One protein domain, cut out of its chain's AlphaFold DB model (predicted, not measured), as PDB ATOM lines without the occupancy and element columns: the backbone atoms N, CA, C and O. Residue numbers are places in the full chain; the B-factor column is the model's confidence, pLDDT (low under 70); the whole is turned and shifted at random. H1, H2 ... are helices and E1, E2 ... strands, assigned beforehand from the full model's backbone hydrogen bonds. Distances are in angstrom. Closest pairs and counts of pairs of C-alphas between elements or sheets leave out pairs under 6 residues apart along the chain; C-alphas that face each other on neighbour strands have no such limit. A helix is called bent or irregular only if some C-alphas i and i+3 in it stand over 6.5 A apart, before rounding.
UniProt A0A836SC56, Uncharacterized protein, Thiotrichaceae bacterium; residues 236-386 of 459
ATOM      1  N   ILE A 236     162.878  86.655 126.536       61.34
ATOM      2  CA  ILE A 236     164.271  87.108 126.512       61.34
ATOM      3  C   ILE A 236     165.133  85.878 126.233       61.34
ATOM      4  O   ILE A 236     165.079  84.915 126.999       61.34
ATOM      5  N   GLU A 237     165.900  85.908 125.154       68.31
ATOM      6  CA  GLU A 237     166.882  84.892 124.789       68.31
ATOM      7  C   GLU A 237     168.287  85.470 124.989       68.31
ATOM      8  O   GLU A 237     168.589  86.572 124.544       68.31
ATOM      9  N   VAL A 238     169.148  84.759 125.714       68.81
ATOM     10  CA  VAL A 238     170.538  85.187 125.921       68.81
ATOM     11  C   VAL A 238     171.363  84.648 124.758       68.81
ATOM     12  O   VAL A 238     171.516  83.434 124.640       68.81
ATOM     13  N   LEU A 239     171.872  85.539 123.907       55.12
ATOM     14  CA  LEU A 239     172.598  85.155 122.695       55.12
ATOM     15  C   LEU A 239     174.073  84.859 122.962       55.12
ATOM     16  O   LEU A 239     174.605  83.845 122.516       55.12
ATOM     17  N   GLU A 240     174.736  85.758 123.688       61.59
ATOM     18  CA  GLU A 240     176.168  85.683 123.968       61.59
ATOM     19  C   GLU A 240     176.437  86.172 125.390       61.59
ATOM     20  O   GLU A 240     176.344  87.367 125.694       61.59
ATOM     21  N   ASP A 241     176.786  85.224 126.257       57.84
ATOM     22  CA  ASP A 241     177.392  85.489 127.555       57.84
ATOM     23  C   ASP A 241     178.906  85.564 127.333       57.84
ATOM     24  O   ASP A 241     179.560  84.533 127.124       57.84
ATOM     25  N   SER A 242     179.484  86.770 127.306       50.22
ATOM     26  CA  SER A 242     180.943  86.833 127.332       50.22
ATOM     27  C   SER A 242     181.374  86.348 128.706       50.22
ATOM     28  O   SER A 242     181.226  87.056 129.699       50.22
ATOM     29  N   LYS A 243     181.987  85.163 128.750       48.09
ATOM     30  CA  LYS A 243     182.735  84.679 129.921       48.09
ATOM     31  C   LYS A 243     183.896  85.607 130.314       48.09
ATOM     32  O   LYS A 243     184.583  85.337 131.296       48.09
ATOM     33  N   GLU A 244     184.144  86.656 129.534       52.16
ATOM     34  CA  GLU A 244     185.077  87.731 129.833       52.16
ATOM     35  C   GLU A 244     184.506  88.597 130.960       52.16
ATOM     36  O   GLU A 244     183.820  89.596 130.758       52.16
ATOM     37  N   GLU A 245     184.766  88.153 132.186       62.50
ATOM     38  CA  GLU A 245     184.664  88.986 133.372       62.50
ATOM     39  C   GLU A 245     185.873  89.919 133.422       62.50
ATOM     40  O   GLU A 245     187.019  89.472 133.514       62.50
ATOM     41  N   GLN A 246     185.623  91.225 133.388       72.56
ATOM     42  CA  GLN A 246     186.675  92.213 133.590       72.56
ATOM     43  C   GLN A 246     186.669  92.655 135.054       72.56
ATOM     44  O   GLN A 246     185.650  93.090 135.595       72.56
ATOM     45  N   SER A 247     187.823  92.557 135.711       72.12
ATOM     46  CA  SER A 247     188.018  93.179 137.021       72.12
ATOM     47  C   SER A 247     188.219  94.683 136.844       72.12
ATOM     48  O   SER A 247     189.205  95.119 136.245       72.12
ATOM     49  N   LEU A 248     187.300  95.470 137.391       69.69
ATOM     50  CA  LEU A 248     187.400  96.920 137.477       69.69
ATOM     51  C   LEU A 248     188.381  97.307 138.583       69.69
ATOM     52  O   LEU A 248     188.329  96.775 139.698       69.69
ATOM     53  N   LYS A 249     189.261  98.261 138.275       64.25
ATOM     54  CA  LYS A 249     190.220  98.832 139.228       64.25
ATOM     55  C   LYS A 249     189.839 100.267 139.587       64.25
ATOM     56  O   LYS A 249     189.212 100.979 138.800       64.25
ATOM     57  N   ALA A 250     190.268 100.709 140.769       56.66
ATOM     58  CA  ALA A 250     190.156 102.108 141.175       56.66
ATOM     59  C   ALA A 250     190.754 103.040 140.097       56.66
ATOM     60  O   ALA A 250     191.858 102.795 139.608       56.66
ATOM     61  N   GLY A 251     190.021 104.096 139.722       54.09
ATOM     62  CA  GLY A 251     190.457 105.085 138.723       54.09
ATOM     63  C   GLY A 251     189.913 104.901 137.297       54.09
ATOM     64  O   GLY A 251     190.106 105.790 136.476       54.09
ATOM     65  N   GLN A 252     189.183 103.820 136.991       60.97
ATOM     66  CA  GLN A 252     188.474 103.635 135.707       60.97
ATOM     67  C   GLN A 252     187.046 104.216 135.754       60.97
ATOM     68  O   GLN A 252     186.077 103.480 135.598       60.97
ATOM     69  N   ASN A 253     186.895 105.504 136.099       66.88
ATOM     70  CA  ASN A 253     185.592 106.134 136.422       66.88
ATOM     71  C   ASN A 253     184.801 105.420 137.543       66.88
ATOM     72  O   ASN A 253     183.605 105.636 137.740       66.88
ATOM     73  N   CYS A 254     185.499 104.580 138.309       66.56
ATOM     74  CA  CYS A 254     184.991 103.833 139.447       66.56
ATOM     75  C   CYS A 254     185.574 104.425 140.732       66.56
ATOM     76  O   CYS A 254     186.798 104.499 140.889       66.56
ATOM     77  N   HIS A 255     184.702 104.833 141.650       67.56
ATOM     78  CA  HIS A 255     185.066 105.445 142.924       67.56
ATOM     79  C   HIS A 255     184.753 104.534 144.108       67.56
ATOM     80  O   HIS A 255     183.776 103.786 144.100       67.56
ATOM     81  N   ASN A 256     185.595 104.640 145.143       58.72
ATOM     82  CA  ASN A 256     185.533 103.863 146.385       58.72
ATOM     83  C   ASN A 256     185.711 102.342 146.236       58.72
ATOM     84  O   ASN A 256     185.369 101.601 147.152       58.72
ATOM     85  N   ILE A 257     186.314 101.877 145.137       58.81
ATOM     86  CA  ILE A 257     186.927 100.544 145.109       58.81
ATOM     87  C   ILE A 257     188.224 100.638 145.921       58.81
ATOM     88  O   ILE A 257     189.115 101.418 145.569       58.81
ATOM     89  N   LEU A 258     188.322  99.902 147.032       53.62
ATOM     90  CA  LEU A 258     189.576  99.828 147.785       53.62
ATOM     91  C   LEU A 258     190.667  99.165 146.920       53.62
ATOM     92  O   LEU A 258     190.337  98.310 146.104       53.62
ATOM     93  N   PRO A 259     191.961  99.496 147.093       51.91
ATOM     94  CA  PRO A 259     193.049  98.932 146.281       51.91
ATOM     95  C   PRO A 259     193.099  97.394 146.234       51.91
ATOM     96  O   PRO A 259     193.580  96.836 145.249       51.91
ATOM     97  N   ASP A 260     192.574  96.735 147.272       55.16
ATOM     98  CA  ASP A 260     192.524  95.274 147.416       55.16
ATOM     99  C   ASP A 260     191.130  94.675 147.120       55.16
ATOM    100  O   ASP A 260     190.940  93.460 147.195       55.16
ATOM    101  N   GLU A 261     190.136  95.510 146.802       67.62
ATOM    102  CA  GLU A 261     188.805  95.079 146.372       67.62
ATOM    103  C   GLU A 261     188.735  95.079 144.838       67.62
ATOM    104  O   GLU A 261     189.353  95.896 144.157       67.62
ATOM    105  N   SER A 262     187.978  94.139 144.273       68.81
ATOM    106  CA  SER A 262     187.679  94.119 142.840       68.81
ATOM    107  C   SER A 262     186.173  94.177 142.650       68.81
ATOM    108  O   SER A 262     185.416  93.503 143.355       68.81
ATOM    109  N   ALA A 263     185.741  95.019 141.718       81.25
ATOM    110  CA  ALA A 263     184.407  94.924 141.155       81.25
ATOM    111  C   ALA A 263     184.499  94.138 139.846       81.25
ATOM    112  O   ALA A 263     185.463  94.289 139.097       81.25
ATOM    113  N   THR A 264     183.510  93.301 139.572       85.12
ATOM    114  CA  THR A 264     183.430  92.532 138.330       85.12
ATOM    115  C   THR A 264     182.375  93.153 137.434       85.12
ATOM    116  O   THR A 264     181.263  93.417 137.891       85.12
ATOM    117  N   ILE A 265     182.707  93.365 136.163       86.19
ATOM    118  CA  ILE A 265     181.749  93.758 135.128       86.19
ATOM    119  C   ILE A 265     181.610  92.639 134.093       86.19
ATOM    120  O   ILE A 265     182.597  91.985 133.746       86.19
ATOM    121  N   ARG A 266     180.382  92.413 133.619       84.94
ATOM    122  CA  ARG A 266     180.068  91.440 132.566       84.94
ATOM    123  C   ARG A 266     179.076  92.036 131.574       84.94
ATOM    124  O   ARG A 266     178.069  92.606 131.984       84.94
ATOM    125  N   GLY A 267     179.356  91.893 130.283       83.75
ATOM    126  CA  GLY A 267     178.447  92.263 129.200       83.75
ATOM    127  C   GLY A 267     177.702  91.040 128.675       83.75
ATOM    128  O   GLY A 267     178.286  89.973 128.510       83.75
ATOM    129  N   ILE A 268     176.408  91.188 128.417       83.00
ATOM    130  CA  ILE A 268     175.536  90.109 127.955       83.00
ATOM    131  C   ILE A 268     174.684  90.640 126.808       83.00
ATOM    132  O   ILE A 268     174.018  91.671 126.938       83.00
ATOM    133  N   SER A 269     174.688  89.928 125.682       82.25
ATOM    134  CA  SER A 269     173.772  90.217 124.576       82.25
ATOM    135  C   SER A 269     172.462  89.479 124.791       82.25
ATOM    136  O   SER A 269     172.466  88.265 125.020       82.25
ATOM    137  N   ILE A 270     171.352  90.211 124.714       80.38
ATOM    138  CA  ILE A 270     170.019  89.643 124.864       80.38
ATOM    139  C   ILE A 270     169.127  90.014 123.685       80.38
ATOM    140  O   ILE A 270     169.092  91.156 123.227       80.38
ATOM    141  N   ASP A 271     168.365  89.025 123.266       78.81
ATOM    142  CA  ASP A 271     167.282  89.128 122.314       78.81
ATOM    143  C   ASP A 271     165.980  89.221 123.072       78.81
ATOM    144  O   ASP A 271     165.737  88.441 123.990       78.81
ATOM    145  N   TYR A 272     165.128  90.167 122.704       75.94
ATOM    146  CA  TYR A 272     163.828  90.323 123.332       75.94
ATOM    147  C   TYR A 272     162.735  90.550 122.296       75.94
ATOM    148  O   TYR A 272     162.964  91.044 121.194       75.94
ATOM    149  N   ARG A 273     161.516  90.129 122.637       69.31
ATOM    150  CA  ARG A 273     160.325  90.333 121.807       69.31
ATOM    151  C   ARG A 273     159.224  90.960 122.640       69.31
ATOM    152  O   ARG A 273     158.854  90.421 123.679       69.31
ATOM    153  N   PHE A 274     158.663  92.060 122.150       66.12
ATOM    154  CA  PHE A 274     157.376  92.559 122.632       66.12
ATOM    155  C   PHE A 274     156.231  91.722 122.035       66.12
ATOM    156  O   PHE A 274     156.403  91.059 121.012       66.12
ATOM    157  N   ASN A 275     155.042  91.741 122.645       54.50
ATOM    158  CA  ASN A 275     153.901  90.925 122.202       54.50
ATOM    159  C   ASN A 275     153.578  91.096 120.713       54.50
ATOM    160  O   ASN A 275     153.215  92.189 120.279       54.50
ATOM    161  N   LYS A 276     153.658  89.994 119.949       52.28
ATOM    162  CA  LYS A 276     153.495  89.948 118.480       52.28
ATOM    163  C   LYS A 276     154.462  90.862 117.698       52.28
ATOM    164  O   LYS A 276     154.211  91.143 116.527       52.28
ATOM    165  N   GLY A 277     155.527  91.333 118.342       55.66
ATOM    166  CA  GLY A 277     156.485  92.300 117.819       55.66
ATOM    167  C   GLY A 277     157.691  91.665 117.132       55.66
ATOM    168  O   GLY A 277     157.892  90.448 117.151       55.66
ATOM    169  N   HIS A 278     158.490  92.527 116.510       64.81
ATOM    170  CA  HIS A 278     159.768  92.156 115.920       64.81
ATOM    171  C   HIS A 278     160.756  91.702 117.006       64.81
ATOM    172  O   HIS A 278     160.665  92.116 118.160       64.81
ATOM    173  N   LEU A 279     161.672  90.812 116.623       72.75
ATOM    174  CA  LEU A 279     162.842  90.491 117.432       72.75
ATOM    175  C   LEU A 279     163.707  91.747 117.535       72.75
ATOM    176  O   LEU A 279     164.091  92.306 116.509       72.75
ATOM    177  N   GLU A 280     163.978  92.174 118.760       79.12
ATOM    178  CA  GLU A 280     164.849  93.301 119.062       79.12
ATOM    179  C   GLU A 280     166.085  92.826 119.818       79.12
ATOM    180  O   GLU A 280     166.069  91.812 120.517       79.12
ATOM    181  N   HIS A 281     167.159  93.591 119.662       81.44
ATOM    182  CA  HIS A 281     168.460  93.302 120.243       81.44
ATOM    183  C   HIS A 281     168.802  94.358 121.297       81.44
ATOM    184  O   HIS A 281     168.511  95.555 121.148       81.44
ATOM    185  N   GLY A 282     169.390  93.907 122.400       84.19
ATOM    186  CA  GLY A 282     169.807  94.759 123.502       84.19
ATOM    187  C   GLY A 282     171.017  94.200 124.231       84.19
ATOM    188  O   GLY A 282     171.443  93.059 124.031       84.19
ATOM    189  N   HIS A 283     171.581  95.032 125.094       85.94
ATOM    190  CA  HIS A 283     172.789  94.720 125.839       85.94
ATOM    191  C   HIS A 283     172.568  94.992 127.317       85.94
ATOM    192  O   HIS A 283     172.136  96.073 127.717       85.94
ATOM    193  N   LEU A 284     172.876  93.982 128.120       87.75
ATOM    194  CA  LEU A 284     172.822  94.021 129.566       87.75
ATOM    195  C   LEU A 284     174.249  94.040 130.110       87.75
ATOM    196  O   LEU A 284     175.038  93.138 129.843       87.75
ATOM    197  N   ILE A 285     174.573  95.061 130.890       88.12
ATOM    198  CA  ILE A 285     175.814  95.154 131.650       88.12
ATOM    199  C   ILE A 285     175.493  94.800 133.098       88.12
ATOM    200  O   ILE A 285     174.593  95.387 133.691       88.12
ATOM    201  N   LEU A 286     176.227  93.859 133.678       88.69
ATOM    202  CA  LEU A 286     176.147  93.494 135.088       88.69
ATOM    203  C   LEU A 286     177.391  93.988 135.820       88.69
ATOM    204  O   LEU A 286     178.502  93.850 135.319       88.69
ATOM    205  N   LEU A 287     177.206  94.517 137.026       89.12
ATOM    206  CA  LEU A 287     178.256  95.032 137.901       89.12
ATOM    207  C   LEU A 287     178.146  94.357 139.264       89.12
ATOM    208  O   LEU A 287     177.089  94.403 139.883       89.12
ATOM    209  N   HIS A 288     179.217  93.770 139.781       87.50
ATOM    210  CA  HIS A 288     179.202  93.120 141.090       87.50
ATOM    211  C   HIS A 288     180.352  93.604 141.960       87.50
ATOM    212  O   HIS A 288     181.504  93.571 141.540       87.50
ATOM    213  N   HIS A 289     180.053  94.054 143.178       85.12
ATOM    214  CA  HIS A 289     181.067  94.484 144.140       85.12
ATOM    215  C   HIS A 289     180.612  94.214 145.569       85.12
ATOM    216  O   HIS A 289     179.511  94.605 145.950       85.12
ATOM    217  N   SER A 290     181.455  93.583 146.394       79.25
ATOM    218  CA  SER A 290     181.177  93.380 147.829       79.25
ATOM    219  C   SER A 290     179.781  92.806 148.130       79.25
ATOM    220  O   SER A 290     179.170  93.105 149.156       79.25
ATOM    221  N   LYS A 291     179.307  91.919 147.244       82.31
ATOM    222  CA  LYS A 291     177.977  91.288 147.214       82.31
ATOM    223  C   LYS A 291     176.839  92.125 146.637       82.31
ATOM    224  O   LYS A 291     175.752  91.589 146.522       82.31
ATOM    225  N   VAL A 292     177.022  93.385 146.281       81.25
ATOM    226  CA  VAL A 292     175.966  94.172 145.634       81.25
ATOM    227  C   VAL A 292     176.002  93.915 144.130       81.25
ATOM    228  O   VAL A 292     177.077  93.986 143.534       81.25
ATOM    229  N   LEU A 293     174.851  93.601 143.534       84.31
ATOM    230  CA  LEU A 293     174.688  93.484 142.084       84.31
ATOM    231  C   LEU A 293     173.989  94.736 141.551       84.31
ATOM    232  O   LEU A 293     172.879  95.047 141.967       84.31
ATOM    233  N   GLY A 294     174.633  95.423 140.618       87.81
ATOM    234  CA  GLY A 294     174.019  96.421 139.756       87.81
ATOM    235  C   GLY A 294     173.884  95.905 138.333       87.81
ATOM    236  O   GLY A 294     174.544  94.943 137.932       87.81
ATOM    237  N   TRP A 295     173.022  96.551 137.562       91.06
ATOM    238  CA  TRP A 295     172.820  96.223 136.159       91.06
ATOM    239  C   TRP A 295     172.442  97.474 135.367       91.06
ATOM    240  O   TRP A 295     171.893  98.418 135.932       91.06
ATOM    241  N   TYR A 296     172.731  97.464 134.071       88.75
ATOM    242  CA  TYR A 296     172.331  98.471 133.093       88.75
ATOM    243  C   TYR A 296     171.834  97.771 131.832       88.75
ATOM    244  O   TYR A 296     172.471  96.827 131.374       88.75
ATOM    245  N   PHE A 297     170.726  98.229 131.259       88.06
ATOM    246  CA  PHE A 297     170.217  97.724 129.995       88.06
ATOM    247  C   PHE A 297     170.122  98.866 128.991       88.06
ATOM    248  O   PHE A 297     169.512  99.893 129.278       88.06
ATOM    249  N   GLY A 298     170.677  98.652 127.804       83.94
ATOM    250  CA  GLY A 298     170.522  99.566 126.681       83.94
ATOM    251  C   GLY A 298     170.193  98.822 125.394       83.94
ATOM    252  O   GLY A 298     170.585  97.672 125.187       83.94
ATOM    253  N   SER A 299     169.449  99.486 124.516       80.19
ATOM    254  CA  SER A 299     169.078  98.944 123.203       80.19
ATOM    255  C   SER A 299     170.281  98.870 122.260       80.19
ATOM    256  O   SER A 299     171.225  99.644 122.401       80.19
ATOM    257  N   SER A 300     170.258  98.013 121.238       73.81
ATOM    258  CA  SER A 300     171.344  98.013 120.241       73.81
ATOM    259  C   SER A 300     171.483  99.339 119.477       73.81
ATOM    260  O   SER A 300     172.584  99.658 119.031       73.81
ATOM    261  N   GLU A 301     170.427 100.151 119.367       71.69
ATOM    262  CA  GLU A 301     170.520 101.509 118.803       71.69
ATOM    263  C   GLU A 301     171.378 102.440 119.670       71.69
ATOM    264  O   GLU A 301     172.110 103.274 119.147       71.69
ATOM    265  N   GLU A 302     171.351 102.262 120.992       69.75
ATOM    266  CA  GLU A 302     172.191 103.026 121.919       69.75
ATOM    267  C   GLU A 302     173.675 102.647 121.807       69.75
ATOM    268  O   GLU A 302     174.549 103.502 121.950       69.75
ATOM    269  N   PHE A 303     173.969 101.383 121.493       67.56
ATOM    270  CA  PHE A 303     175.339 100.871 121.409       67.56
ATOM    271  C   PHE A 303     175.959 100.911 119.987       67.56
ATOM    272  O   PHE A 303     177.139 100.588 119.830       67.56
ATOM    273  N   THR A 304     175.239 101.339 118.936       58.31
ATOM    274  CA  THR A 304     175.750 101.363 117.539       58.31
ATOM    275  C   THR A 304     176.079 102.792 117.070       58.31
ATOM    276  O   THR A 304     175.255 103.694 117.124       58.31
ATOM    277  N   LYS A 305     177.321 103.132 116.680       50.00
ATOM    278  CA  LYS A 305     178.132 102.653 115.533       50.00
ATOM    279  C   LYS A 305     179.522 102.073 115.876       50.00
ATOM    280  O   LYS A 305     180.254 101.729 114.953       50.00
ATOM    281  N   THR A 306     179.919 102.009 117.145       51.28
ATOM    282  CA  THR A 306     181.328 101.774 117.540       51.28
ATOM    283  C   THR A 306     181.585 100.521 118.376       51.28
ATOM    284  O   THR A 306     182.751 100.193 118.549       51.28
ATOM    285  N   ALA A 307     180.553  99.831 118.880       62.50
ATOM    286  CA  ALA A 307     180.716  98.677 119.770       62.50
ATOM    287  C   ALA A 307     180.140  97.380 119.169       62.50
ATOM    288  O   ALA A 307     178.968  97.031 119.334       62.50
ATOM    289  N   SER A 308     180.992  96.673 118.436       69.44
ATOM    290  CA  SER A 308     180.737  95.422 117.722       69.44
ATOM    291  C   SER A 308     180.765  94.169 118.608       69.44
ATOM    292  O   SER A 308     180.178  93.158 118.230       69.44
ATOM    293  N   ASN A 309     181.395  94.230 119.787       78.00
ATOM    294  CA  ASN A 309     181.529  93.105 120.721       78.00
ATOM    295  C   ASN A 309     181.245  93.511 122.184       78.00
ATOM    296  O   ASN A 309     181.080  94.693 122.491       78.00
ATOM    297  N   ASN A 310     181.165  92.533 123.096       76.00
ATOM    298  CA  ASN A 310     180.841  92.786 124.508       76.00
ATOM    299  C   ASN A 310     181.865  93.681 125.220       76.00
ATOM    300  O   ASN A 310     181.451  94.535 126.002       76.00
ATOM    301  N   GLN A 311     183.161  93.551 124.924       79.75
ATOM    302  CA  GLN A 311     184.191  94.398 125.529       79.75
ATOM    303  C   GLN A 311     184.028  95.862 125.109       79.75
ATOM    304  O   GLN A 311     183.999  96.741 125.960       79.75
ATOM    305  N   GLU A 312     183.815  96.137 123.821       80.06
ATOM    306  CA  GLU A 312     183.595  97.504 123.331       80.06
ATOM    307  C   GLU A 312     182.327  98.139 123.931       80.06
ATOM    308  O   GLU A 312     182.264  99.354 124.121       80.06
ATOM    309  N   ARG A 313     181.314  97.329 124.266       80.00
ATOM    310  CA  ARG A 313     180.089  97.792 124.944       80.00
ATOM    311  C   ARG A 313     180.336  98.099 126.416       80.00
ATOM    312  O   ARG A 313     179.826  99.102 126.913       80.00
ATOM    313  N   ILE A 314     181.121  97.264 127.100       81.88
ATOM    314  CA  ILE A 314     181.595  97.530 128.463       81.88
ATOM    315  C   ILE A 314     182.408  98.827 128.475       81.88
ATOM    316  O   ILE A 314     182.125  99.711 129.279       81.88
ATOM    317  N   ASP A 315     183.352  98.979 127.547       80.19
ATOM    318  CA  ASP A 315     184.189 100.172 127.427       80.19
ATOM    319  C   ASP A 315     183.339 101.417 127.145       80.19
ATOM    320  O   ASP A 315     183.540 102.457 127.772       80.19
ATOM    321  N   TYR A 316     182.339 101.309 126.264       80.81
ATOM    322  CA  TYR A 316     181.376 102.382 126.017       80.81
ATOM    323  C   TYR A 316     180.598 102.753 127.285       80.81
ATOM    324  O   TYR A 316     180.495 103.935 127.621       80.81
ATOM    325  N   PHE A 317     180.070 101.765 128.011       84.19
ATOM    326  CA  PHE A 317     179.356 101.995 129.264       84.19
ATOM    327  C   PHE A 317     180.258 102.681 130.301       84.19
ATOM    328  O   PHE A 317     179.868 103.695 130.876       84.19
ATOM    329  N   LEU A 318     181.484 102.194 130.507       83.06
ATOM    330  CA  LEU A 318     182.447 102.765 131.458       83.06
ATOM    331  C   LEU A 318     182.940 104.162 131.052       83.06
ATOM    332  O   LEU A 318     183.231 104.991 131.915       83.06
ATOM    333  N   ALA A 319     183.017 104.455 129.753       79.19
ATOM    334  CA  ALA A 319     183.400 105.775 129.254       79.19
ATOM    335  C   ALA A 319     182.320 106.842 129.500       79.19
ATOM    336  O   ALA A 319     182.646 108.021 129.629       79.19
ATOM    337  N   ASN A 320     181.048 106.438 129.567       80.25
ATOM    338  CA  ASN A 320     179.909 107.350 129.720       80.25
ATOM    339  C   ASN A 320     179.287 107.326 131.120       80.25
ATOM    340  O   ASN A 320     178.392 108.130 131.405       80.25
ATOM    341  N   SER A 321     179.737 106.415 131.985       86.56
ATOM    342  CA  SER A 321     179.233 106.260 133.342       86.56
ATOM    343  C   SER A 321     180.276 106.611 134.392       86.56
ATOM    344  O   SER A 321     181.485 106.550 134.176       86.56
ATOM    345  N   TYR A 322     179.771 106.970 135.561       87.31
ATOM    346  CA  TYR A 322     180.550 107.118 136.769       87.31
ATOM    347  C   TYR A 322     179.915 106.275 137.864       87.31
ATOM    348  O   TYR A 322     178.728 106.434 138.168       87.31
ATOM    349  N   ILE A 323     180.700 105.370 138.444       88.00
ATOM    350  CA  ILE A 323     180.194 104.317 139.323       88.00
ATOM    351  C   ILE A 323     180.744 104.526 140.728       88.00
ATOM    352  O   ILE A 323     181.953 104.601 140.950       88.00
ATOM    353  N   PHE A 324     179.837 104.608 141.689       84.62
ATOM    354  CA  PHE A 324     180.118 104.730 143.105       84.62
ATOM    355  C   PHE A 324     179.803 103.413 143.812       84.62
ATOM    356  O   PHE A 324     178.660 102.947 143.819       84.62
ATOM    357  N   PHE A 325     180.815 102.845 144.463       82.06
ATOM    358  CA  PHE A 325     180.675 101.623 145.243       82.06
ATOM    359  C   PHE A 325     180.643 101.912 146.747       82.06
ATOM    360  O   PHE A 325     181.402 102.727 147.272       82.06
ATOM    361  N   SER A 326     179.777 101.201 147.465       78.06
ATOM    362  CA  SER A 326     179.853 101.048 148.916       78.06
ATOM    363  C   SER A 326     179.632  99.582 149.298       78.06
ATOM    364  O   SER A 326     179.311  98.739 148.458       78.06
ATOM    365  N   LYS A 327     179.786  99.254 150.586       74.19
ATOM    366  CA  LYS A 327     179.485  97.904 151.099       74.19
ATOM    367  C   LYS A 327     177.998  97.545 151.031       74.19
ATOM    368  O   LYS A 327     177.645  96.373 151.156       74.19
ATOM    369  N   GLU A 328     177.126  98.540 150.913       78.56
ATOM    370  CA  GLU A 328     175.676  98.358 151.028       78.56
ATOM    371  C   GLU A 328     174.923  98.662 149.741       78.56
ATOM    372  O   GLU A 328     173.825  98.139 149.566       78.56
ATOM    373  N   ARG A 329     175.513  99.460 148.846       82.00
ATOM    374  CA  ARG A 329     174.884  99.882 147.599       82.00
ATOM    375  C   ARG A 329     175.896 100.151 146.493       82.00
ATOM    376  O   ARG A 329     177.061 100.459 146.750       82.00
ATOM    377  N   LEU A 330     175.401 100.092 145.270       86.75
ATOM    378  CA  LEU A 330     176.063 100.524 144.052       86.75
ATOM    379  C   LEU A 330     175.203 101.629 143.448       86.75
ATOM    380  O   LEU A 330     174.007 101.438 143.252       86.75
ATOM    381  N   VAL A 331     175.801 102.779 143.163       88.81
ATOM    382  CA  VAL A 331     175.119 103.883 142.483       88.81
ATOM    383  C   VAL A 331     175.909 104.217 141.238       88.81
ATOM    384  O   VAL A 331     177.128 104.350 141.315       88.81
ATOM    385  N   TYR A 332     175.249 104.374 140.101       90.06
ATOM    386  CA  TYR A 332     175.915 104.886 138.915       90.06
ATOM    387  C   TYR A 332     175.123 106.010 138.264       90.06
ATOM    388  O   TYR A 332     173.893 106.063 138.326       90.06
ATOM    389  N   PHE A 333     175.875 106.914 137.649       90.69
ATOM    390  CA  PHE A 333     175.377 108.027 136.862       90.69
ATOM    391  C   PHE A 333     175.893 107.866 135.440       90.69
ATOM    392  O   PHE A 333     177.087 107.663 135.249       90.69
ATOM    393  N   LEU A 334     175.011 107.950 134.456       88.50
ATOM    394  CA  LEU A 334     175.315 107.763 133.042       88.50
ATOM    395  C   LEU A 334     174.793 108.967 132.257       88.50
ATOM    396  O   LEU A 334     173.667 109.412 132.485       88.50
ATOM    397  N   ILE A 335     175.575 109.476 131.308       84.38
ATOM    398  CA  ILE A 335     175.045 110.385 130.284       84.38
ATOM    399  C   ILE A 335     174.388 109.542 129.191       84.38
ATOM    400  O   ILE A 335     175.055 108.725 128.561       84.38
ATOM    401  N   SER A 336     173.083 109.736 128.975       74.88
ATOM    402  CA  SER A 336     172.342 109.039 127.908       74.88
ATOM    403  C   SER A 336     172.958 109.298 126.528       74.88
ATOM    404  O   SER A 336     173.557 110.354 126.307       74.88
ATOM    405  N   HIS A 337     172.736 108.399 125.560       70.00
ATOM    406  CA  HIS A 337     173.253 108.569 124.190       70.00
ATOM    407  C   HIS A 337     172.860 109.918 123.555       70.00
ATOM    408  O   HIS A 337     173.632 110.488 122.794       70.00
ATOM    409  N   SER A 338     171.671 110.435 123.895       68.19
ATOM    410  CA  SER A 338     171.154 111.717 123.398       68.19
ATOM    411  C   SER A 338     171.799 112.939 124.057       68.19
ATOM    412  O   SER A 338     171.454 114.074 123.731       68.19
ATOM    413  N   ARG A 339     172.647 112.716 125.072       73.69
ATOM    414  CA  ARG A 339     173.377 113.720 125.863       73.69
ATOM    415  C   ARG A 339     172.518 114.829 126.460       73.69
ATOM    416  O   ARG A 339     173.019 115.884 126.844       73.69
ATOM    417  N   LYS A 340     171.213 114.592 126.563       76.12
ATOM    418  CA  LYS A 340     170.237 115.535 127.121       76.12
ATOM    419  C   LYS A 340     169.920 115.254 128.573       76.12
ATOM    420  O   LYS A 340     169.328 116.099 129.234       76.12
ATOM    421  N   GLU A 341     170.292 114.083 129.075       85.75
ATOM    422  CA  GLU A 341     169.864 113.614 130.385       85.75
ATOM    423  C   GLU A 341     170.966 112.830 131.086       85.75
ATOM    424  O   GLU A 341     171.662 112.028 130.451       85.75
ATOM    425  N   ILE A 342     171.062 113.032 132.402       88.25
ATOM    426  CA  ILE A 342     171.765 112.117 133.305       88.25
ATOM    427  C   ILE A 342     170.761 111.057 133.744       88.25
ATOM    428  O   ILE A 342     169.694 111.392 134.262       88.25
ATOM    429  N   CYS A 343     171.118 109.794 133.562       89.31
ATOM    430  CA  CYS A 343     170.406 108.654 134.112       89.31
ATOM    431  C   CYS A 343     171.119 108.194 135.382       89.31
ATOM    432  O   CYS A 343     172.343 108.084 135.409       89.31
ATOM    433  N   CYS A 344     170.355 107.949 136.437       88.69
ATOM    434  CA  CYS A 344     170.857 107.466 137.711       88.69
ATOM    435  C   CYS A 344     170.129 106.184 138.104       88.69
ATOM    436  O   CYS A 344     168.900 106.099 137.991       88.69
ATOM    437  N   GLN A 345     170.893 105.215 138.598       88.31
ATOM    438  CA  GLN A 345     170.359 104.023 139.240       88.31
ATOM    439  C   GLN A 345     171.117 103.728 140.530       88.31
ATOM    440  O   GLN A 345     172.347 103.793 140.584       88.31
ATOM    441  N   GLU A 346     170.356 103.351 141.551       86.38
ATOM    442  CA  GLU A 346     170.847 102.813 142.812       86.38
ATOM    443  C   GLU A 346     170.432 101.348 142.923       86.38
ATOM    444  O   GLU A 346     169.273 101.001 142.700       86.38
ATOM    445  N   CYS A 347     171.394 100.497 143.260       84.75
ATOM    446  CA  CYS A 347     171.221  99.063 143.447       84.75
ATOM    447  C   CYS A 347     171.663  98.699 144.866       84.75
ATOM    448  O   CYS A 347     172.702  99.164 145.343       84.75
ATOM    449  N   PHE A 348     170.894  97.852 145.540       82.06
ATOM    450  CA  PHE A 348     171.146  97.430 146.928       82.06
ATOM    451  C   PHE A 348     170.970  95.917 147.112       82.06
ATOM    452  O   PHE A 348     171.121  95.387 148.217       82.06
ATOM    453  N   GLU A 349     170.647  95.204 146.036       74.56
ATOM    454  CA  GLU A 349     170.403  93.776 146.031       74.56
ATOM    455  C   GLU A 349     171.699  93.005 146.285       74.56
ATOM    456  O   GLU A 349     172.716  93.188 145.609       74.56
ATOM    457  N   LYS A 350     171.656  92.124 147.292       74.25
ATOM    458  CA  LYS A 350     172.835  91.416 147.788       74.25
ATOM    459  C   LYS A 350     172.884  89.978 147.281       74.25
ATOM    460  O   LYS A 350     172.141  89.122 147.757       74.25
ATOM    461  N   TYR A 351     173.848  89.690 146.419       74.81
ATOM    462  CA  TYR A 351     174.166  88.367 145.896       74.81
ATOM    463  C   TYR A 351     175.623  88.017 146.166       74.81
ATOM    464  O   TYR A 351     176.520  88.831 145.982       74.81
ATOM    465  N   ARG A 352     175.899  86.780 146.590       73.88
ATOM    466  CA  ARG A 352     177.288  86.350 146.843       73.88
ATOM    467  C   ARG A 352     178.149  86.376 145.580       73.88
ATOM    468  O   ARG A 352     179.323  86.706 145.679       73.88
ATOM    469  N   VAL A 353     177.553  86.050 144.437       77.25
ATOM    470  CA  VAL A 353     178.168  86.056 143.106       77.25
ATOM    471  C   VAL A 353     177.153  86.573 142.087       77.25
ATOM    472  O   VAL A 353     175.947  86.457 142.317       77.25
ATOM    473  N   MET A 354     177.640  87.119 140.973       77.38
ATOM    474  CA  MET A 354     176.816  87.700 139.906       77.38
ATOM    475  C   MET A 354     175.779  86.708 139.355       77.38
ATOM    476  O   MET A 354     174.601  87.048 139.253       77.38
ATOM    477  N   ASP A 355     176.185  85.457 139.116       75.69
ATOM    478  CA  ASP A 355     175.321  84.406 138.555       75.69
ATOM    479  C   ASP A 355     174.071  84.121 139.404       75.69
ATOM    480  O   ASP A 355     173.055  83.674 138.879       75.69
ATOM    481  N   HIS A 356     174.114  84.383 140.715       73.94
ATOM    482  CA  HIS A 356     172.952  84.179 141.582       73.94
ATOM    483  C   HIS A 356     171.884  85.261 141.397       73.94
ATOM    484  O   HIS A 356     170.711  84.978 141.610       73.94
ATOM    485  N   GLY A 357     172.283  86.487 141.043       67.50
ATOM    486  CA  GLY A 357     171.350  87.595 140.835       67.50
ATOM    487  C   GLY A 357     170.968  87.810 139.376       67.50
ATOM    488  O   GLY A 357     169.972  88.472 139.101       67.50
ATOM    489  N   PHE A 358     171.698  87.213 138.432       75.75
ATOM    490  CA  PHE A 358     171.381  87.309 137.009       75.75
ATOM    491  C   PHE A 358     169.936  86.888 136.656       75.75
ATOM    492  O   PHE A 358     169.270  87.646 135.946       75.75
ATOM    493  N   PRO A 359     169.380  85.773 137.182       70.88
ATOM    494  CA  PRO A 359     167.977  85.424 136.942       70.88
ATOM    495  C   PRO A 359     166.984  86.487 137.432       70.88
ATOM    496  O   PRO A 359     165.974  86.729 136.773       70.88
ATOM    497  N   ASP A 360     167.282  87.150 138.553       69.12
ATOM    498  CA  ASP A 360     166.429  88.202 139.113       69.12
ATOM    499  C   ASP A 360     166.472  89.472 138.248       69.12
ATOM    500  O   ASP A 360     165.437  90.108 138.035       69.12
ATOM    501  N   VAL A 361     167.639  89.799 137.677       74.75
ATOM    502  CA  VAL A 361     167.790  90.890 136.699       74.75
ATOM    503  C   VAL A 361     167.009  90.590 135.419       74.75
ATOM    504  O   VAL A 361     166.239  91.435 134.968       74.75
ATOM    505  N   LEU A 362     167.128  89.383 134.853       75.06
ATOM    506  CA  LEU A 362     166.340  88.996 133.675       75.06
ATOM    507  C   LEU A 362     164.838  89.069 133.951       75.06
ATOM    508  O   LEU A 362     164.074  89.557 133.118       75.06
ATOM    509  N   LEU A 363     164.414  88.612 135.130       68.19
ATOM    510  CA  LEU A 363     163.027  88.713 135.547       68.19
ATOM    511  C   LEU A 363     162.587  90.177 135.621       68.19
ATOM    512  O   LEU A 363     161.513  90.479 135.112       68.19
ATOM    513  N   PHE A 364     163.398  91.071 136.202       74.69
ATOM    514  CA  PHE A 364     163.134  92.514 136.247       74.69
ATOM    515  C   PHE A 364     162.963  93.110 134.842       74.69
ATOM    516  O   PHE A 364     161.958  93.775 134.591       74.69
ATOM    517  N   LEU A 365     163.887  92.819 133.919       75.75
ATOM    518  CA  LEU A 365     163.831  93.303 132.535       75.75
ATOM    519  C   LEU A 365     162.546  92.858 131.835       75.75
ATOM    520  O   LEU A 365     161.853  93.689 131.254       75.75
ATOM    521  N   LYS A 366     162.160  91.579 131.970       72.56
ATOM    522  CA  LYS A 366     160.873  91.086 131.448       72.56
ATOM    523  C   LYS A 366     159.694  91.908 131.967       72.56
ATOM    524  O   LYS A 366     158.799  92.214 131.187       72.56
ATOM    525  N   LYS A 367     159.687  92.291 133.255       65.88
ATOM    526  CA  LYS A 367     158.619  93.143 133.823       65.88
ATOM    527  C   LYS A 367     158.608  94.511 133.171       65.88
ATOM    528  O   LYS A 367     157.561  94.996 132.768       65.88
ATOM    529  N   GLN A 368     159.776  95.126 133.060       71.19
ATOM    530  CA  GLN A 368     159.870  96.471 132.528       71.19
ATOM    531  C   GLN A 368     159.508  96.546 131.039       71.19
ATOM    532  O   GLN A 368     158.857  97.500 130.612       71.19
ATOM    533  N   PHE A 369     159.826  95.507 130.261       72.44
ATOM    534  CA  PHE A 369     159.357  95.379 128.879       72.44
ATOM    535  C   PHE A 369     157.825  95.264 128.762       72.44
ATOM    536  O   PHE A 369     157.280  95.565 127.704       72.44
ATOM    537  N   LEU A 370     157.119  94.853 129.823       63.50
ATOM    538  CA  LEU A 370     155.650  94.834 129.859       63.50
ATOM    539  C   LEU A 370     155.047  96.205 130.184       63.50
ATOM    540  O   LEU A 370     153.945  96.510 129.729       63.50
ATOM    541  N   GLU A 371     155.725  97.001 131.011       59.22
ATOM    542  CA  GLU A 371     155.187  98.251 131.564       59.22
ATOM    543  C   GLU A 371     155.459  99.472 130.675       59.22
ATOM    544  O   GLU A 371     154.690 100.437 130.704       59.22
ATOM    545  N   VAL A 372     156.526  99.443 129.874       57.16
ATOM    546  CA  VAL A 372     156.997 100.609 129.115       57.16
ATOM    547  C   VAL A 372     156.707 100.456 127.625       57.16
ATOM    548  O   VAL A 372     156.721  99.359 127.068       57.16
ATOM    549  N   LYS A 373     156.429 101.581 126.952       57.62
ATOM    550  CA  LYS A 373     156.340 101.598 125.489       57.62
ATOM    551  C   LYS A 373     157.674 101.115 124.900       57.62
ATOM    552  O   LYS A 373     158.721 101.521 125.410       57.62
ATOM    553  N   PRO A 374     157.652 100.306 123.827       55.38
ATOM    554  CA  PRO A 374     158.875  99.898 123.152       55.38
ATOM    555  C   PRO A 374     159.717 101.145 122.835       55.38
ATOM    556  O   PRO A 374     159.176 102.170 122.410       55.38
ATOM    557  N   HIS A 375     161.020 101.060 123.115       58.47
ATOM    558  CA  HIS A 375     162.046 102.080 122.844       58.47
ATOM    559  C   HIS A 375     162.210 103.260 123.829       58.47
ATOM    560  O   HIS A 375     162.971 104.173 123.518       58.47
ATOM    561  N   ASN A 376     161.592 103.265 125.022       67.75
ATOM    562  CA  ASN A 376     161.919 104.266 126.063       67.75
ATOM    563  C   ASN A 376     162.466 103.655 127.365       67.75
ATOM    564  O   ASN A 376     161.934 103.880 128.451       67.75
ATOM    565  N   PHE A 377     163.557 102.894 127.262       73.50
ATOM    566  CA  PHE A 377     164.208 102.243 128.411       73.50
ATOM    567  C   PHE A 377     164.722 103.231 129.465       73.50
ATOM    568  O   PHE A 377     164.881 102.864 130.625       73.50
ATOM    569  N   PHE A 378     164.907 104.506 129.102       70.12
ATOM    570  CA  PHE A 378     165.310 105.554 130.040       70.12
ATOM    571  C   PHE A 378     164.315 105.762 131.185       70.12
ATOM    572  O   PHE A 378     164.722 106.196 132.260       70.12
ATOM    573  N   ASP A 379     163.037 105.416 131.003       72.62
ATOM    574  CA  ASP A 379     162.025 105.514 132.064       72.62
ATOM    575  C   ASP A 379     162.264 104.525 133.220       72.62
ATOM    576  O   ASP A 379     161.679 104.680 134.290       72.62
ATOM    577  N   TRP A 380     163.147 103.536 133.040       77.88
ATOM    578  CA  TRP A 380     163.566 102.620 134.110       77.88
ATOM    579  C   TRP A 380     164.552 103.276 135.079       77.88
ATOM    580  O   TRP A 380     164.790 102.767 136.174       77.88
ATOM    581  N   TYR A 381     165.120 104.409 134.671       83.12
ATOM    582  CA  TYR A 381     166.152 105.134 135.383       83.12
ATOM    583  C   TYR A 381     165.595 106.428 135.948       83.12
ATOM    584  O   TYR A 381     164.637 107.022 135.445       83.12
ATOM    585  N   ARG A 382     166.260 106.940 136.978       84.25
ATOM    586  CA  ARG A 382     165.998 108.301 137.416       84.25
ATOM    587  C   ARG A 382     166.650 109.281 136.449       84.25
ATOM    588  O   ARG A 382     167.867 109.275 136.290       84.25
ATOM    589  N   ARG A 383     165.836 110.137 135.832       86.44
ATOM    590  CA  ARG A 383     166.262 111.054 134.767       86.44
ATOM    591  C   ARG A 383     166.423 112.478 135.292       86.44
ATOM    592  O   ARG A 383     165.522 113.022 135.932       86.44
ATOM    593  N   ILE A 384     167.553 113.102 134.976       88.75
ATOM    594  CA  ILE A 384     167.816 114.522 135.223       88.75
ATOM    595  C   ILE A 384     167.964 115.208 133.860       88.75
ATOM    596  O   ILE A 384     169.014 115.064 133.228       88.75
ATOM    597  N   PRO A 385     166.943 115.949 133.386       87.06
ATOM    598  CA  PRO A 385     166.998 116.614 132.092       87.06
ATOM    599  C   PRO A 385     167.953 117.805 132.156       87.06
ATOM    600  O   PRO A 385     167.665 118.806 132.811       87.06
ATOM    601  N   LEU A 386     169.092 117.708 131.475       85.00
ATOM    602  CA  LEU A 386     170.157 118.709 131.505       85.00
ATOM    603  C   LEU A 386     169.687 120.062 130.959       85.00
ATOM    604  O   LEU A 386     170.052 121.100 131.502       85.00
TER     605      LEU A 386
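What this domain is: This is residues 236 to 386 of the 459 residues of an uncharacterized protein of Thiotrichaceae bacterium (UniProt A0A836SC56). A partial sandwich: the long, strongly twisted sheet E1 to E5 curls round the long helix H3 on one face and has H2 across its opposite face, and the smaller sheet E6 to E9 is partly face to face with it, strands crossed, closest at E5. The printed part has 151 residues with nine named strands and four named helices, in the order E1 E2 E3 E4 E5 H1 H2 E6 E7 E8 H3 H4 E9. Both sheets are antiparallel, the first branched at E3, the second in the order E6 E7 E8 E9; the class is mixed, helices and strands. The whole is compact, with a radius of gyration of the C-alphas of 14.8 A and spans of 48 by 35 by 28 A.

How they stand to each other: Start at E1, residues 236 to 241, where N 237 is 2.8 A from O 271 of E3, residues 263 to 273. E2, residues 246 to 248, lies with E1 on one side of E3, with N 248 and O 263 at 2.8 A. E4, residues 279 to 289, lies on the other side, with N 268 and O 284 at 2.8 A. E5, residues 292 to 299, follows, with N 285 and O 296 at 2.8 A; E2 to E5 form a meander, each strand the antiparallel neighbour of the one before. H1, residues 300 to 303, stands at this sheet's level, at a height of 2.4 A. H2, residues 310 to 320, runs across the strands at a height over the sheet of 8.0 A, at 65 degrees to E4 on the local plane. E6, residues 321 to 325, E7, residues 330 to 335, and E8, residues 341 to 347, form a second meander; look for N 322 and O 333, and N 334 and O 343, each pair at 2.8 A. The two sheets form a sandwich, strands at 56 degrees; the closest C-alphas of E5 and E8, Gly 294 and Cys 347, are 5.3 A apart. H3, residues 354 to 371, is on the opposite face from H2; its closest C-alpha pair with E4 is Met 354 and His 288, 6.0 A. H4, residues 377 to 380, only grazes both sheets, and E9, residues 382 to 385, is an edge strand beside E8, with N 344 and O 382 at 2.8 A. Every O i to N i+4 pair is within hydrogen-bond range in H2, 12 of 14 in H3; H1 and H4 are too short for one.

Where its parts are: Find C-alpha 236 at (164.271, 87.108, 126.512), where E1 begins. E3 spans 31.2 A, E4 32.6 A and E5 23.9 A. H3 runs 25.5 A from C-alpha 354 at (176.816, 87.700, 139.906), and is only just irregular: C-alphas 356 and 359 are 6.9 A apart. E9 ends at C-alpha 385, (166.998, 116.614, 132.092).

The domain as a whole: The farthest C-alphas, Pro 259 and Lys 276, are 49.2 A apart. The printed part has no cut; E2 to E3, residues 249 to 262, is the long link. The printed part's mean pLDDT is 74.4, with 50 residues under 70, among them 236 to 245 and 248 to 262.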